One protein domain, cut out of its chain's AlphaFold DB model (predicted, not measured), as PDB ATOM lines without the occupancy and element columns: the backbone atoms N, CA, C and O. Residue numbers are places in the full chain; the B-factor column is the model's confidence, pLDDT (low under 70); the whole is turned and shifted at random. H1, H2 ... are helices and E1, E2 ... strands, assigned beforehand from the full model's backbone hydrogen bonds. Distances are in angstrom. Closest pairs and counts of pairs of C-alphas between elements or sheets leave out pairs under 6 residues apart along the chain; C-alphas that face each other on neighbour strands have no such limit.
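Overview. This is residues 140 to 234 of the 323 residues of an uncharacterized protein of Lysinibacillus sp. JNUCC-52 (UniProt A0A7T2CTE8). Picture a strongly twisted wall of five strands, E1 to E5, with two helices, H1 and H2, on one face; the helices are set nearly at right angles to each other. H1 covers the E1 end of the wall and H2 the E4 and E5 end, which makes two layers, helices on one face of a sheet. The printed part has 95 residues, with two named helices followed by five named strands. The sheet's order is E1 - E2 - E3 - E4 - E5, antiparallel throughout, and the class is mixed, helices and strands. The whole is compact, with a radius of gyration of the C-alphas of 12.1 A and spans of 37 by 26 by 22 A.

Along the chain. Find C-alpha 142 at (-32.288, -30.631, 29.231); from there H1 runs 15.3 A to residue 152. H2, residues 156 to 168, is 18.5 A long and ends at C-alpha 168, (-41.805, -36.870, 13.713). Then come E1, residues 176 to 179, and E2, residues 192 to 197, 16.7 A long. E3 takes residues 204 to 208, E4 residues 214 to 219 over 14.9 A, and E5 residues 222 to 226, ending at (-35.303, -36.588, 3.285).

Arrangement. Begin with the sheet, a meander, each strand the antiparallel neighbour of the one before, and each such pair a hairpin. Between E1 and E2 look at N 178 and O 195, 2.9 A apart. Between E2 and E3, N 194 and O 206 are 2.8 A apart; between E3 and E4, N 207 and O 216 are 2.8 A apart; between E4 and E5, N 224 and O 217 are 2.8 A apart; these four pairs are within hydrogen-bond range. E1 and E5, the edge strands, are apart. H1 is on the sheet at a height of 8.5 A, only just over E1, with 3 of its C-alphas falling on that strand; the closest C-alphas, of Glu 151 and Ile 177, are 6.4 A apart. H2 is on the sheet at a height of 9.9 A, over E4, where the closest C-alphas, of Val 162 and Ile 214, are 7.1 A apart. H1 and H2 touch, closest at the C-alphas of Thr 149 and Gly 159, 5.2 A, about perpendicular at 84 degrees. In H1 and H2 every O i to N i+4 pair is within hydrogen-bond range.

Size, cuts and confidence. The C-alphas of Tyr 140 and Glu 189 are the two farthest apart, 37.4 A. The printed part has no cut. The link from E1 to E2, residues 180 to 191, is long. Residues 229 to 230 pair antiparallel with residues 225 to 226 of E5. The mean pLDDT of the printed part is 92.0; residues 140 to 144 and residue 173 are under 70.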
ATOM      1  N   TYR A 140     -36.187 -28.901  32.905       46.72
ATOM      2  CA  TYR A 140     -36.338 -30.306  33.303       46.72
ATOM      3  C   TYR A 140     -36.225 -31.277  32.113       46.72
ATOM      4  O   TYR A 140     -36.077 -32.475  32.327       46.72
ATOM      5  N   ASN A 141     -36.203 -30.749  30.881       52.75
ATOM      6  CA  ASN A 141     -36.044 -31.489  29.621       52.75
ATOM      7  C   ASN A 141     -34.633 -31.354  29.007       52.75
ATOM      8  O   ASN A 141     -34.434 -31.664  27.832       52.75
ATOM      9  N   THR A 142     -33.639 -30.877  29.764       56.34
ATOM     10  CA  THR A 142     -32.288 -30.631  29.231       56.34
ATOM     11  C   THR A 142     -31.516 -31.918  28.945       56.34
ATOM     12  O   THR A 142     -30.759 -31.958  27.988       56.34
ATOM     13  N   ALA A 143     -31.740 -33.010  29.683       66.00
ATOM     14  CA  ALA A 143     -30.886 -34.201  29.589       66.00
ATOM     15  C   ALA A 143     -30.853 -34.885  28.196       66.00
ATOM     16  O   ALA A 143     -29.749 -35.173  27.720       66.00
ATOM     17  N   PRO A 144     -31.983 -35.113  27.489       65.56
ATOM     18  CA  PRO A 144     -31.950 -35.652  26.123       65.56
ATOM     19  C   PRO A 144     -31.336 -34.672  25.114       65.56
ATOM     20  O   PRO A 144     -30.567 -35.076  24.242       65.56
ATOM     21  N   LYS A 145     -31.637 -33.375  25.261       76.06
ATOM     22  CA  LYS A 145     -31.109 -32.299  24.411       76.06
ATOM     23  C   LYS A 145     -29.595 -32.176  24.555       76.06
ATOM     24  O   LYS A 145     -28.895 -32.216  23.553       76.06
ATOM     25  N   ASP A 146     -29.096 -32.150  25.786       81.31
ATOM     26  CA  ASP A 146     -27.673 -32.073  26.127       81.31
ATOM     27  C   ASP A 146     -26.892 -33.311  25.665       81.31
ATOM     28  O   ASP A 146     -25.695 -33.238  25.381       81.31
ATOM     29  N   LYS A 147     -27.545 -34.480  25.615       86.19
ATOM     30  CA  LYS A 147     -26.951 -35.698  25.054       86.19
ATOM     31  C   LYS A 147     -26.771 -35.565  23.544       86.19
ATOM     32  O   LYS A 147     -25.660 -35.753  23.057       86.19
ATOM     33  N   ILE A 148     -27.835 -35.208  22.828       90.31
ATOM     34  CA  ILE A 148     -27.832 -35.109  21.363       90.31
ATOM     35  C   ILE A 148     -26.876 -34.015  20.881       90.31
ATOM     36  O   ILE A 148     -26.113 -34.250  19.949       90.31
ATOM     37  N   THR A 149     -26.859 -32.849  21.532       89.69
ATOM     38  CA  THR A 149     -25.950 -31.752  21.163       89.69
ATOM     39  C   THR A 149     -24.487 -32.155  21.286       89.69
ATOM     40  O   THR A 149     -23.692 -31.853  20.401       89.69
ATOM     41  N   ARG A 150     -24.135 -32.895  22.346       89.69
ATOM     42  CA  ARG A 150     -22.780 -33.413  22.565       89.69
ATOM     43  C   ARG A 150     -22.412 -34.527  21.585       89.69
ATOM     44  O   ARG A 150     -21.305 -34.510  21.064       89.69
ATOM     45  N   GLU A 151     -23.303 -35.490  21.355       92.31
ATOM     46  CA  GLU A 151     -23.035 -36.642  20.477       92.31
ATOM     47  C   GLU A 151     -22.940 -36.239  18.995       92.31
ATOM     48  O   GLU A 151     -22.172 -36.843  18.250       92.31
ATOM     49  N   LEU A 152     -23.671 -35.200  18.581       93.75
ATOM     50  CA  LEU A 152     -23.648 -34.677  17.210       93.75
ATOM     51  C   LEU A 152     -22.722 -33.464  17.023       93.75
ATOM     52  O   LEU A 152     -22.505 -33.050  15.890       93.75
ATOM     53  N   ASN A 153     -22.173 -32.900  18.104       92.81
ATOM     54  CA  ASN A 153     -21.385 -31.661  18.090       92.81
ATOM     55  C   ASN A 153     -22.123 -30.476  17.422       92.81
ATOM     56  O   ASN A 153     -21.596 -29.815  16.529       92.81
ATOM     57  N   ILE A 154     -23.359 -30.218  17.861       92.75
ATOM     58  CA  ILE A 154     -24.260 -29.181  17.320       92.75
ATOM     59  C   ILE A 154     -24.733 -28.209  18.408       92.75
ATOM     60  O   ILE A 154     -24.610 -28.483  19.606       92.75
ATOM     61  N   THR A 155     -25.316 -27.074  18.008       92.12
ATOM     62  CA  THR A 155     -25.861 -26.100  18.967       92.12
ATOM     63  C   THR A 155     -27.125 -26.610  19.658       92.12
ATOM     64  O   THR A 155     -27.798 -27.534  19.198       92.12
ATOM     65  N   SER A 156     -27.497 -25.970  20.770       88.94
ATOM     66  CA  SER A 156     -28.724 -26.286  21.510       88.94
ATOM     67  C   SER A 156     -29.981 -26.122  20.648       88.94
ATOM     68  O   SER A 156     -30.894 -26.950  20.698       88.94
ATOM     69  N   GLU A 157     -30.025 -25.082  19.820       89.25
ATOM     70  CA  GLU A 157     -31.122 -24.808  18.893       89.25
ATOM     71  C   GLU A 157     -31.255 -25.939  17.869       89.25
ATOM     72  O   GLU A 157     -32.347 -26.485  17.691       89.25
ATOM     73  N   GLN A 158     -30.134 -26.353  17.271       91.56
ATOM     74  CA  GLN A 158     -30.077 -27.468  16.325       91.56
ATOM     75  C   GLN A 158     -30.485 -28.787  16.986       91.56
ATOM     76  O   GLN A 158     -31.310 -29.519  16.442       91.56
ATOM     77  N   GLY A 159     -30.009 -29.060  18.204       91.19
ATOM     78  CA  GLY A 159     -30.403 -30.245  18.970       91.19
ATOM     79  C   GLY A 159     -31.913 -30.326  19.209       91.19
ATOM     80  O   GLY A 159     -32.508 -31.397  19.090       91.19
ATOM     81  N   GLY A 160     -32.567 -29.187  19.463       90.50
ATOM     82  CA  GLY A 160     -34.026 -29.119  19.568       90.50
ATOM     83  C   GLY A 160     -34.749 -29.469  18.260       90.50
ATOM     84  O   GLY A 160     -35.791 -30.125  18.293       90.50
ATOM     85  N   VAL A 161     -34.200 -29.064  17.112       92.56
ATOM     86  CA  VAL A 161     -34.725 -29.433  15.783       92.56
ATOM     87  C   VAL A 161     -34.532 -30.925  15.515       92.56
ATOM     88  O   VAL A 161     -35.468 -31.583  15.055       92.56
ATOM     89  N   VAL A 162     -33.369 -31.481  15.867       94.38
ATOM     90  CA  VAL A 162     -33.083 -32.914  15.707       94.38
ATOM     91  C   VAL A 162     -34.072 -33.760  16.503       94.38
ATOM     92  O   VAL A 162     -34.695 -34.652  15.934       94.38
ATOM     93  N   ILE A 163     -34.302 -33.437  17.781       92.00
ATOM     94  CA  ILE A 163     -35.275 -34.151  18.628       92.00
ATOM     95  C   ILE A 163     -36.666 -34.158  17.992       92.00
ATOM     96  O   ILE A 163     -37.296 -35.209  17.883       92.00
ATOM     97  N   LYS A 164     -37.145 -32.991  17.547       93.50
ATOM     98  CA  LYS A 164     -38.467 -32.869  16.920       93.50
ATOM     99  C   LYS A 164     -38.560 -33.685  15.633       93.50
ATOM    100  O   LYS A 164     -39.587 -34.311  15.383       93.50
ATOM    101  N   THR A 165     -37.494 -33.697  14.838       96.12
ATOM    102  CA  THR A 165     -37.451 -34.432  13.570       96.12
ATOM    103  C   THR A 165     -37.435 -35.940  13.810       96.12
ATOM    104  O   THR A 165     -38.247 -36.647  13.217       96.12
ATOM    105  N   LEU A 166     -36.612 -36.430  14.744       95.56
ATOM    106  CA  LEU A 166     -36.608 -37.836  15.166       95.56
ATOM    107  C   LEU A 166     -37.993 -38.273  15.668       95.56
ATOM    108  O   LEU A 166     -38.532 -39.277  15.201       95.56
ATOM    109  N   ALA A 167     -38.629 -37.472  16.525       94.31
ATOM    110  CA  ALA A 167     -39.979 -37.757  17.007       94.31
ATOM    111  C   ALA A 167     -41.009 -37.802  15.861       94.31
ATOM    112  O   ALA A 167     -41.889 -38.663  15.846       94.31
ATOM    113  N   SER A 168     -40.886 -36.918  14.862       95.81
ATOM    114  CA  SER A 168     -41.805 -36.870  13.713       95.81
ATOM    115  C   SER A 168     -41.787 -38.145  12.858       95.81
ATOM    116  O   SER A 168     -42.821 -38.519  12.300       95.81
ATOM    117  N   VAL A 169     -40.651 -38.850  12.827       96.25
ATOM    118  CA  VAL A 169     -40.488 -40.143  12.143       96.25
ATOM    119  C   VAL A 169     -40.686 -41.347  13.073       96.25
ATOM    120  O   VAL A 169     -40.384 -42.479  12.703       96.25
ATOM    121  N   GLY A 170     -41.203 -41.140  14.288       93.38
ATOM    122  CA  GLY A 170     -41.487 -42.218  15.240       93.38
ATOM    123  C   GLY A 170     -40.276 -42.712  16.037       93.38
ATOM    124  O   GLY A 170     -40.329 -43.800  16.606       93.38
ATOM    125  N   ILE A 171     -39.194 -41.932  16.101       93.38
ATOM    126  CA  ILE A 171     -38.028 -42.196  16.952       93.38
ATOM    127  C   ILE A 171     -38.149 -41.317  18.201       93.38
ATOM    128  O   ILE A 171     -37.745 -40.156  18.208       93.38
ATOM    129  N   ASN A 172     -38.752 -41.873  19.252       81.69
ATOM    130  CA  ASN A 172     -38.959 -41.181  20.526       81.69
ATOM    131  C   ASN A 172     -37.747 -41.329  21.471       81.69
ATOM    132  O   ASN A 172     -36.727 -41.913  21.107       81.69
ATOM    133  N   GLU A 173     -37.875 -40.756  22.671       69.50
ATOM    134  CA  GLU A 173     -36.814 -40.583  23.675       69.50
ATOM    135  C   GLU A 173     -36.077 -41.890  24.059       69.50
ATOM    136  O   GLU A 173     -36.585 -42.994  23.871       69.50
ATOM    137  N   ASP A 174     -34.851 -41.737  24.579       79.06
ATOM    138  CA  ASP A 174     -33.812 -42.771  24.768       79.06
ATOM    139  C   ASP A 174     -33.180 -43.327  23.479       79.06
ATOM    140  O   ASP A 174     -32.975 -44.532  23.305       79.06
ATOM    141  N   VAL A 175     -32.769 -42.424  22.585       90.19
ATOM    142  CA  VAL A 175     -31.876 -42.768  21.472       90.19
ATOM    143  C   VAL A 175     -30.415 -42.767  21.926       90.19
ATOM    144  O   VAL A 175     -29.955 -41.866  22.628       90.19
ATOM    145  N   THR A 176     -29.665 -43.790  21.538       93.56
ATOM    146  CA  THR A 176     -28.199 -43.802  21.567       93.56
ATOM    147  C   THR A 176     -27.693 -43.412  20.192       93.56
ATOM    148  O   THR A 176     -28.108 -44.035  19.218       93.56
ATOM    149  N   ILE A 177     -26.803 -42.421  20.124       95.06
ATOM    150  CA  ILE A 177     -26.184 -41.967  18.880       95.06
ATOM    151  C   ILE A 177     -24.701 -42.319  18.918       95.06
ATOM    152  O   ILE A 177     -24.007 -42.078  19.906       95.06
ATOM    153  N   LYS A 178     -24.210 -42.914  17.834       96.31
ATOM    154  CA  LYS A 178     -22.788 -43.186  17.627       96.31
ATOM    155  C   LYS A 178     -22.387 -42.691  16.251       96.31
ATOM    156  O   LYS A 178     -23.033 -43.054  15.273       96.31
ATOM    157  N   HIS A 179     -21.342 -41.874  16.182       97.38
ATOM    158  CA  HIS A 179     -20.723 -41.509  14.907       97.38
ATOM    159  C   HIS A 179     -20.163 -42.771  14.234       97.38
ATOM    160  O   HIS A 179     -19.619 -43.643  14.916       97.38
ATOM    161  N   ASP A 180     -20.367 -42.895  12.926       97.62
ATOM    162  CA  ASP A 180     -19.873 -43.998  12.104       97.62
ATOM    163  C   ASP A 180     -19.158 -43.416  10.882       97.62
ATOM    164  O   ASP A 180     -19.790 -43.019   9.908       97.62
ATOM    165  N   GLU A 181     -17.827 -43.379  10.943       97.44
ATOM    166  CA  GLU A 181     -16.967 -42.800   9.902       97.44
ATOM    167  C   GLU A 181     -17.143 -43.465   8.529       97.44
ATOM    168  O   GLU A 181     -16.874 -42.838   7.509       97.44
ATOM    169  N   ILE A 182     -17.629 -44.714   8.472       97.88
ATOM    170  CA  ILE A 182     -17.898 -45.415   7.204       97.88
ATOM    171  C   ILE A 182     -19.069 -44.763   6.455       97.88
ATOM    172  O   ILE A 182     -19.187 -44.898   5.240       97.88
ATOM    173  N   LEU A 183     -19.945 -44.067   7.180       97.81
ATOM    174  CA  LEU A 183     -21.093 -43.357   6.629       97.81
ATOM    175  C   LEU A 183     -20.768 -41.894   6.277       97.81
ATOM    176  O   LEU A 183     -21.619 -41.213   5.711       97.81
ATOM    177  N   ASP A 184     -19.575 -41.393   6.602       98.19
ATOM    178  CA  ASP A 184     -19.181 -40.032   6.238       98.19
ATOM    179  C   ASP A 184     -18.998 -39.908   4.719       98.19
ATOM    180  O   ASP A 184     -18.479 -40.803   4.052       98.19
ATOM    181  N   ASN A 185     -19.369 -38.750   4.174       98.00
ATOM    182  CA  ASN A 185     -19.294 -38.452   2.741       98.00
ATOM    183  C   ASN A 185     -20.043 -39.443   1.827       98.00
ATOM    184  O   ASN A 185     -19.667 -39.607   0.664       98.00
ATOM    185  N   ALA A 186     -21.087 -40.110   2.327       96.94
ATOM    186  CA  ALA A 186     -21.855 -41.080   1.549       96.94
ATOM    187  C   ALA A 186     -22.554 -40.437   0.336       96.94
ATOM    188  O   ALA A 186     -22.693 -41.082  -0.707       96.94
ATOM    189  N   HIS A 187     -22.964 -39.172   0.456       96.75
ATOM    190  CA  HIS A 187     -23.670 -38.440  -0.599       96.75
ATOM    191  C   HIS A 187     -22.896 -37.215  -1.105       96.75
ATOM    192  O   HIS A 187     -22.966 -36.896  -2.293       96.75
ATOM    193  N   PHE A 188     -22.176 -36.514  -0.226       96.81
ATOM    194  CA  PHE A 188     -21.394 -35.319  -0.562       96.81
ATOM    195  C   PHE A 188     -20.270 -35.075   0.452       96.81
ATOM    196  O   PHE A 188     -20.326 -35.537   1.588       96.81
ATOM    197  N   GLU A 189     -19.245 -34.326   0.046       97.62
ATOM    198  CA  GLU A 189     -18.094 -34.007   0.897       97.62
ATOM    199  C   GLU A 189     -18.503 -33.202   2.146       97.62
ATOM    200  O   GLU A 189     -19.234 -32.216   2.064       97.62
ATOM    201  N   GLY A 190     -18.011 -33.625   3.310       96.00
ATOM    202  CA  GLY A 190     -18.280 -33.031   4.617       96.00
ATOM    203  C   GLY A 190     -19.491 -33.611   5.359       96.00
ATOM    204  O   GLY A 190     -19.662 -33.304   6.539       96.00
ATOM    205  N   GLU A 191     -20.305 -34.454   4.717       97.69
ATOM    206  CA  GLU A 191     -21.430 -35.142   5.361       97.69
ATOM    207  C   GLU A 191     -20.959 -36.042   6.512       97.69
ATOM    208  O   GLU A 191     -19.958 -36.756   6.385       97.69
ATOM    209  N   LYS A 192     -21.709 -36.042   7.621       98.19
ATOM    210  CA  LYS A 192     -21.460 -36.916   8.775       98.19
ATOM    211  C   LYS A 192     -22.562 -37.942   8.960       98.19
ATOM    212  O   LYS A 192     -23.740 -37.584   8.970       98.19
ATOM    213  N   GLY A 193     -22.181 -39.203   9.155       98.31
ATOM    214  CA  GLY A 193     -23.119 -40.309   9.330       98.31
ATOM    215  C   GLY A 193     -23.102 -40.907  10.738       98.31
ATOM    216  O   GLY A 193     -22.058 -41.108  11.348       98.31
ATOM    217  N   TYR A 194     -24.280 -41.213  11.275       98.31
ATOM    218  CA  TYR A 194     -24.451 -41.713  12.637       98.31
ATOM    219  C   TYR A 194     -25.366 -42.932  12.667       98.31
ATOM    220  O   TYR A 194     -26.374 -42.997  11.960       98.31
ATOM    221  N   ARG A 195     -25.055 -43.878  13.557       98.12
ATOM    222  CA  ARG A 195     -25.942 -44.982  13.925       98.12
ATOM    223  C   ARG A 195     -26.724 -44.644  15.175       98.12
ATOM    224  O   ARG A 195     -26.164 -44.346  16.230       98.12
ATOM    225  N   LEU A 196     -28.032 -44.757  15.038       97.06
ATOM    226  CA  LEU A 196     -29.013 -44.582  16.084       97.06
ATOM    227  C   LEU A 196     -29.561 -45.950  16.491       97.06
ATOM    228  O   LEU A 196     -29.808 -46.840  15.669       97.06
ATOM    229  N   SER A 197     -29.774 -46.109  17.790       94.69
ATOM    230  CA  SER A 197     -30.489 -47.251  18.348       94.69
ATOM    231  C   SER A 197     -31.342 -46.818  19.525       94.69
ATOM    232  O   SER A 197     -30.902 -45.995  20.328       94.69
ATOM    233  N   ASN A 198     -32.515 -47.413  19.661       91.81
ATOM    234  CA  ASN A 198     -33.376 -47.293  20.829       91.81
ATOM    235  C   ASN A 198     -33.801 -48.699  21.291       91.81
ATOM    236  O   ASN A 198     -33.226 -49.707  20.875       91.81
ATOM    237  N   ARG A 199     -34.805 -48.776  22.166       89.25
ATOM    238  CA  ARG A 199     -35.331 -50.058  22.661       89.25
ATOM    239  C   ARG A 199     -35.980 -50.942  21.583       89.25
ATOM    240  O   ARG A 199     -36.105 -52.140  21.805       89.25
ATOM    241  N   ASP A 200     -36.443 -50.351  20.482       90.44
ATOM    242  CA  ASP A 200     -37.277 -51.007  19.467       90.44
ATOM    243  C   ASP A 200     -36.497 -51.344  18.192       90.44
ATOM    244  O   ASP A 200     -36.794 -52.331  17.525       90.44
ATOM    245  N   ALA A 201     -35.490 -50.541  17.854       92.19
ATOM    246  CA  ALA A 201     -34.682 -50.704  16.659       92.19
ATOM    247  C   ALA A 201     -33.216 -50.340  16.896       92.19
ATOM    248  O   ALA A 201     -32.865 -49.431  17.648       92.19
ATOM    249  N   SER A 202     -32.357 -51.043  16.167       94.00
ATOM    250  CA  SER A 202     -30.944 -50.719  15.989       94.00
ATOM    251  C   SER A 202     -30.676 -50.405  14.519       94.00
ATOM    252  O   SER A 202     -31.503 -50.719  13.664       94.00
ATOM    253  N   ASN A 203     -29.520 -49.808  14.219       95.25
ATOM    254  CA  ASN A 203     -29.104 -49.473  12.852       95.25
ATOM    255  C   ASN A 203     -30.046 -48.506  12.118       95.25
ATOM    256  O   ASN A 203     -30.160 -48.556  10.895       95.25
ATOM    257  N   ILE A 204     -30.692 -47.602  12.853       97.69
ATOM    258  CA  ILE A 204     -31.261 -46.401  12.242       97.69
ATOM    259  C   ILE A 204     -30.074 -45.531  11.816       97.69
ATOM    260  O   ILE A 204     -29.133 -45.373  12.592       97.69
ATOM    261  N   ILE A 205     -30.086 -44.987  10.606       98.44
ATOM    262  CA  ILE A 205     -29.003 -44.137  10.111       98.44
ATOM    263  C   ILE A 205     -29.481 -42.689  10.075       98.44
ATOM    264  O   ILE A 205     -30.573 -42.409   9.580       98.44
ATOM    265  N   LEU A 206     -28.653 -41.791  10.600       98.44
ATOM    266  CA  LEU A 206     -28.823 -40.345  10.539       98.44
ATOM    267  C   LEU A 206     -27.640 -39.747   9.777       98.44
ATOM    268  O   LEU A 206     -26.500 -39.913  10.197       98.44
ATOM    269  N   TYR A 207     -27.924 -39.021   8.705       98.44
ATOM    270  CA  TYR A 207     -26.948 -38.212   7.988       98.44
ATOM    271  C   TYR A 207     -27.161 -36.734   8.303       98.44
ATOM    272  O   TYR A 207     -28.294 -36.241   8.285       98.44
ATOM    273  N   MET A 208     -26.068 -36.033   8.579       97.75
ATOM    274  CA  MET A 208     -26.038 -34.620   8.942       97.75
ATOM    275  C   MET A 208     -25.265 -33.819   7.893       97.75
ATOM    276  O   MET A 208     -24.181 -34.219   7.461       97.75
ATOM    277  N   ASN A 209     -25.808 -32.660   7.528       96.44
ATOM    278  CA  ASN A 209     -25.129 -31.657   6.718       96.44
ATOM    279  C   ASN A 209     -23.984 -31.000   7.508       96.44
ATOM    280  O   ASN A 209     -23.972 -30.992   8.742       96.44
ATOM    281  N   THR A 210     -23.057 -30.360   6.793       94.31
ATOM    282  CA  THR A 210     -21.917 -29.634   7.385       94.31
ATOM    283  C   THR A 210     -22.328 -28.467   8.284       94.31
ATOM    284  O   THR A 210     -21.552 -28.041   9.133       94.31
ATOM    285  N   ASP A 211     -23.531 -27.926   8.089       93.62
ATOM    286  CA  ASP A 211     -24.080 -26.828   8.887       93.62
ATOM    287  C   ASP A 211     -24.806 -27.301  10.157       93.62
ATOM    288  O   ASP A 211     -25.328 -26.471  10.897       93.62
ATOM    289  N   GLY A 212     -24.837 -28.612  10.432       90.56
ATOM    290  CA  GLY A 212     -25.501 -29.199  11.598       90.56
ATOM    291  C   GLY A 212     -27.001 -29.455  11.419       90.56
ATOM    292  O   GLY A 212     -27.681 -29.774  12.398       90.56
ATOM    293  N   THR A 213     -27.540 -29.329  10.203       94.56
ATOM    294  CA  THR A 213     -28.920 -29.727   9.873       94.56
ATOM    295  C   THR A 213     -29.011 -31.195   9.436       94.56
ATOM    296  O   THR A 213     -28.009 -31.821   9.091       94.56
ATOM    297  N   ILE A 214     -30.213 -31.776   9.473       97.69
ATOM    298  CA  ILE A 214     -30.443 -33.172   9.073       97.69
ATOM    299  C   ILE A 214     -30.505 -33.261   7.548       97.69
ATOM    300  O   ILE A 214     -31.325 -32.591   6.926       97.69
ATOM    301  N   TYR A 215     -29.706 -34.147   6.960       97.56
ATOM    302  CA  TYR A 215     -29.797 -34.492   5.543       97.56
ATOM    303  C   TYR A 215     -30.815 -35.616   5.302       97.56
ATOM    304  O   TYR A 215     -31.739 -35.481   4.495       97.56
ATOM    305  N   ASN A 216     -30.668 -36.728   6.029       98.44
ATOM    306  CA  ASN A 216     -31.489 -37.922   5.846       98.44
ATOM    307  C   ASN A 216     -31.594 -38.743   7.137       98.44
ATOM    308  O   ASN A 216     -30.639 -38.843   7.905       98.44
ATOM    309  N   ILE A 217     -32.758 -39.355   7.356       98.56
ATOM    310  CA  ILE A 217     -32.950 -40.409   8.356       98.56
ATOM    311  C   ILE A 217     -33.501 -41.622   7.625       98.56
ATOM    312  O   ILE A 217     -34.516 -41.501   6.936       98.56
ATOM    313  N   ARG A 218     -32.885 -42.789   7.806       97.88
ATOM    314  CA  ARG A 218     -33.302 -44.024   7.132       97.88
ATOM    315  C   ARG A 218     -33.212 -45.257   8.019       97.88
ATOM    316  O   ARG A 218     -32.437 -45.306   8.976       97.88
ATOM    317  N   TYR A 219     -33.995 -46.271   7.669       96.69
ATOM    318  CA  TYR A 219     -33.979 -47.589   8.296       96.69
ATOM    319  C   TYR A 219     -34.013 -48.677   7.215       96.69
ATOM    320  O   TYR A 219     -34.974 -48.787   6.450       96.69
ATOM    321  N   GLY A 220     -32.935 -49.463   7.129       94.00
ATOM    322  CA  GLY A 220     -32.710 -50.363   5.995       94.00
ATOM    323  C   GLY A 220     -32.688 -49.595   4.666       94.00
ATOM    324  O   GLY A 220     -31.994 -48.581   4.528       94.00
ATOM    325  N   ASP A 221     -33.490 -50.051   3.708       93.62
ATOM    326  CA  ASP A 221     -33.629 -49.438   2.379       93.62
ATOM    327  C   ASP A 221     -34.684 -48.323   2.312       93.62
ATOM    328  O   ASP A 221     -34.955 -47.794   1.237       93.62
ATOM    329  N   ASN A 222     -35.273 -47.945   3.452       95.50
ATOM    330  CA  ASN A 222     -36.377 -46.994   3.502       95.50
ATOM    331  C   ASN A 222     -35.951 -45.652   4.097       95.50
ATOM    332  O   ASN A 222     -35.427 -45.594   5.214       95.50
ATOM    333  N   ASP A 223     -36.255 -44.572   3.380       97.81
ATOM    334  CA  ASP A 223     -36.149 -43.211   3.897       97.81
ATOM    335  C   ASP A 223     -37.310 -42.913   4.847       97.81
ATOM    336  O   ASP A 223     -38.482 -43.052   4.491       97.81
ATOM    337  N   LEU A 224     -36.975 -42.443   6.047       98.06
ATOM    338  CA  LEU A 224     -37.929 -41.912   7.018       98.06
ATOM    339  C   LEU A 224     -38.057 -40.391   6.866       98.06
ATOM    340  O   LEU A 224     -39.151 -39.833   6.954       98.06
ATOM    341  N   TYR A 225     -36.938 -39.718   6.590       98.38
ATOM    342  CA  TYR A 225     -36.863 -38.276   6.373       98.38
ATOM    343  C   TYR A 225     -35.842 -37.946   5.284       98.38
ATOM    344  O   TYR A 225     -34.707 -38.415   5.339       98.38
ATOM    345  N   THR A 226     -36.219 -37.123   4.308       96.50
ATOM    346  CA  THR A 226     -35.303 -36.588   3.285       96.50
ATOM    347  C   THR A 226     -35.898 -35.328   2.664       96.50
ATOM    348  O   THR A 226     -37.123 -35.174   2.631       96.50
ATOM    349  N   LYS A 227     -35.052 -34.427   2.150       90.25
ATOM    350  CA  LYS A 227     -35.479 -33.177   1.483       90.25
ATOM    351  C   LYS A 227     -36.465 -32.366   2.336       90.25
ATOM    352  O   LYS A 227     -37.519 -31.951   1.852       90.25
ATOM    353  N   ASP A 228     -36.143 -32.236   3.620       91.06
ATOM    354  CA  ASP A 228     -36.934 -31.537   4.634       91.06
ATOM    355  C   ASP A 228     -38.364 -32.070   4.846       91.06
ATOM    356  O   ASP A 228     -39.250 -31.358   5.325       91.06
ATOM    357  N   LYS A 229     -38.619 -33.333   4.481       96.00
ATOM    358  CA  LYS A 229     -39.941 -33.962   4.565       96.00
ATOM    359  C   LYS A 229     -39.878 -35.309   5.265       96.00
ATOM    360  O   LYS A 229     -39.002 -36.126   4.996       96.00
ATOM    361  N   VAL A 230     -40.880 -35.558   6.107       97.56
ATOM    362  CA  VAL A 230     -41.193 -36.903   6.605       97.56
ATOM    363  C   VAL A 230     -41.741 -37.719   5.438       97.56
ATOM    364  O   VAL A 230     -42.723 -37.321   4.813       97.56
ATOM    365  N   ILE A 231     -41.087 -38.837   5.143       98.00
ATOM    366  CA  ILE A 231     -41.463 -39.769   4.076       98.00
ATOM    367  C   ILE A 231     -42.269 -40.933   4.642       98.00
ATOM    368  O   ILE A 231     -43.293 -41.304   4.077       98.00
ATOM    369  N   SER A 232     -41.818 -41.482   5.766       96.25
ATOM    370  CA  SER A 232     -42.423 -42.624   6.446       96.25
ATOM    371  C   SER A 232     -42.042 -42.597   7.926       96.25
ATOM    372  O   SER A 232     -41.183 -41.817   8.355       96.25
ATOM    373  N   LYS A 233     -42.689 -43.439   8.731       95.31
ATOM    374  CA  LYS A 233     -42.355 -43.602  10.149       95.31
ATOM    375  C   LYS A 233     -41.659 -44.929  10.402       95.31
ATOM    376  O   LYS A 233     -41.964 -45.941   9.781       95.31
ATOM    377  N   LEU A 234     -40.778 -44.952  11.399       94.25
ATOM    378  CA  LEU A 234     -40.056 -46.155  11.815       94.25
ATOM    379  C   LEU A 234     -41.012 -47.320  12.112       94.25
ATOM    380  O   LEU A 234     -40.770 -48.451  11.692       94.25
TER     381      LEU A 234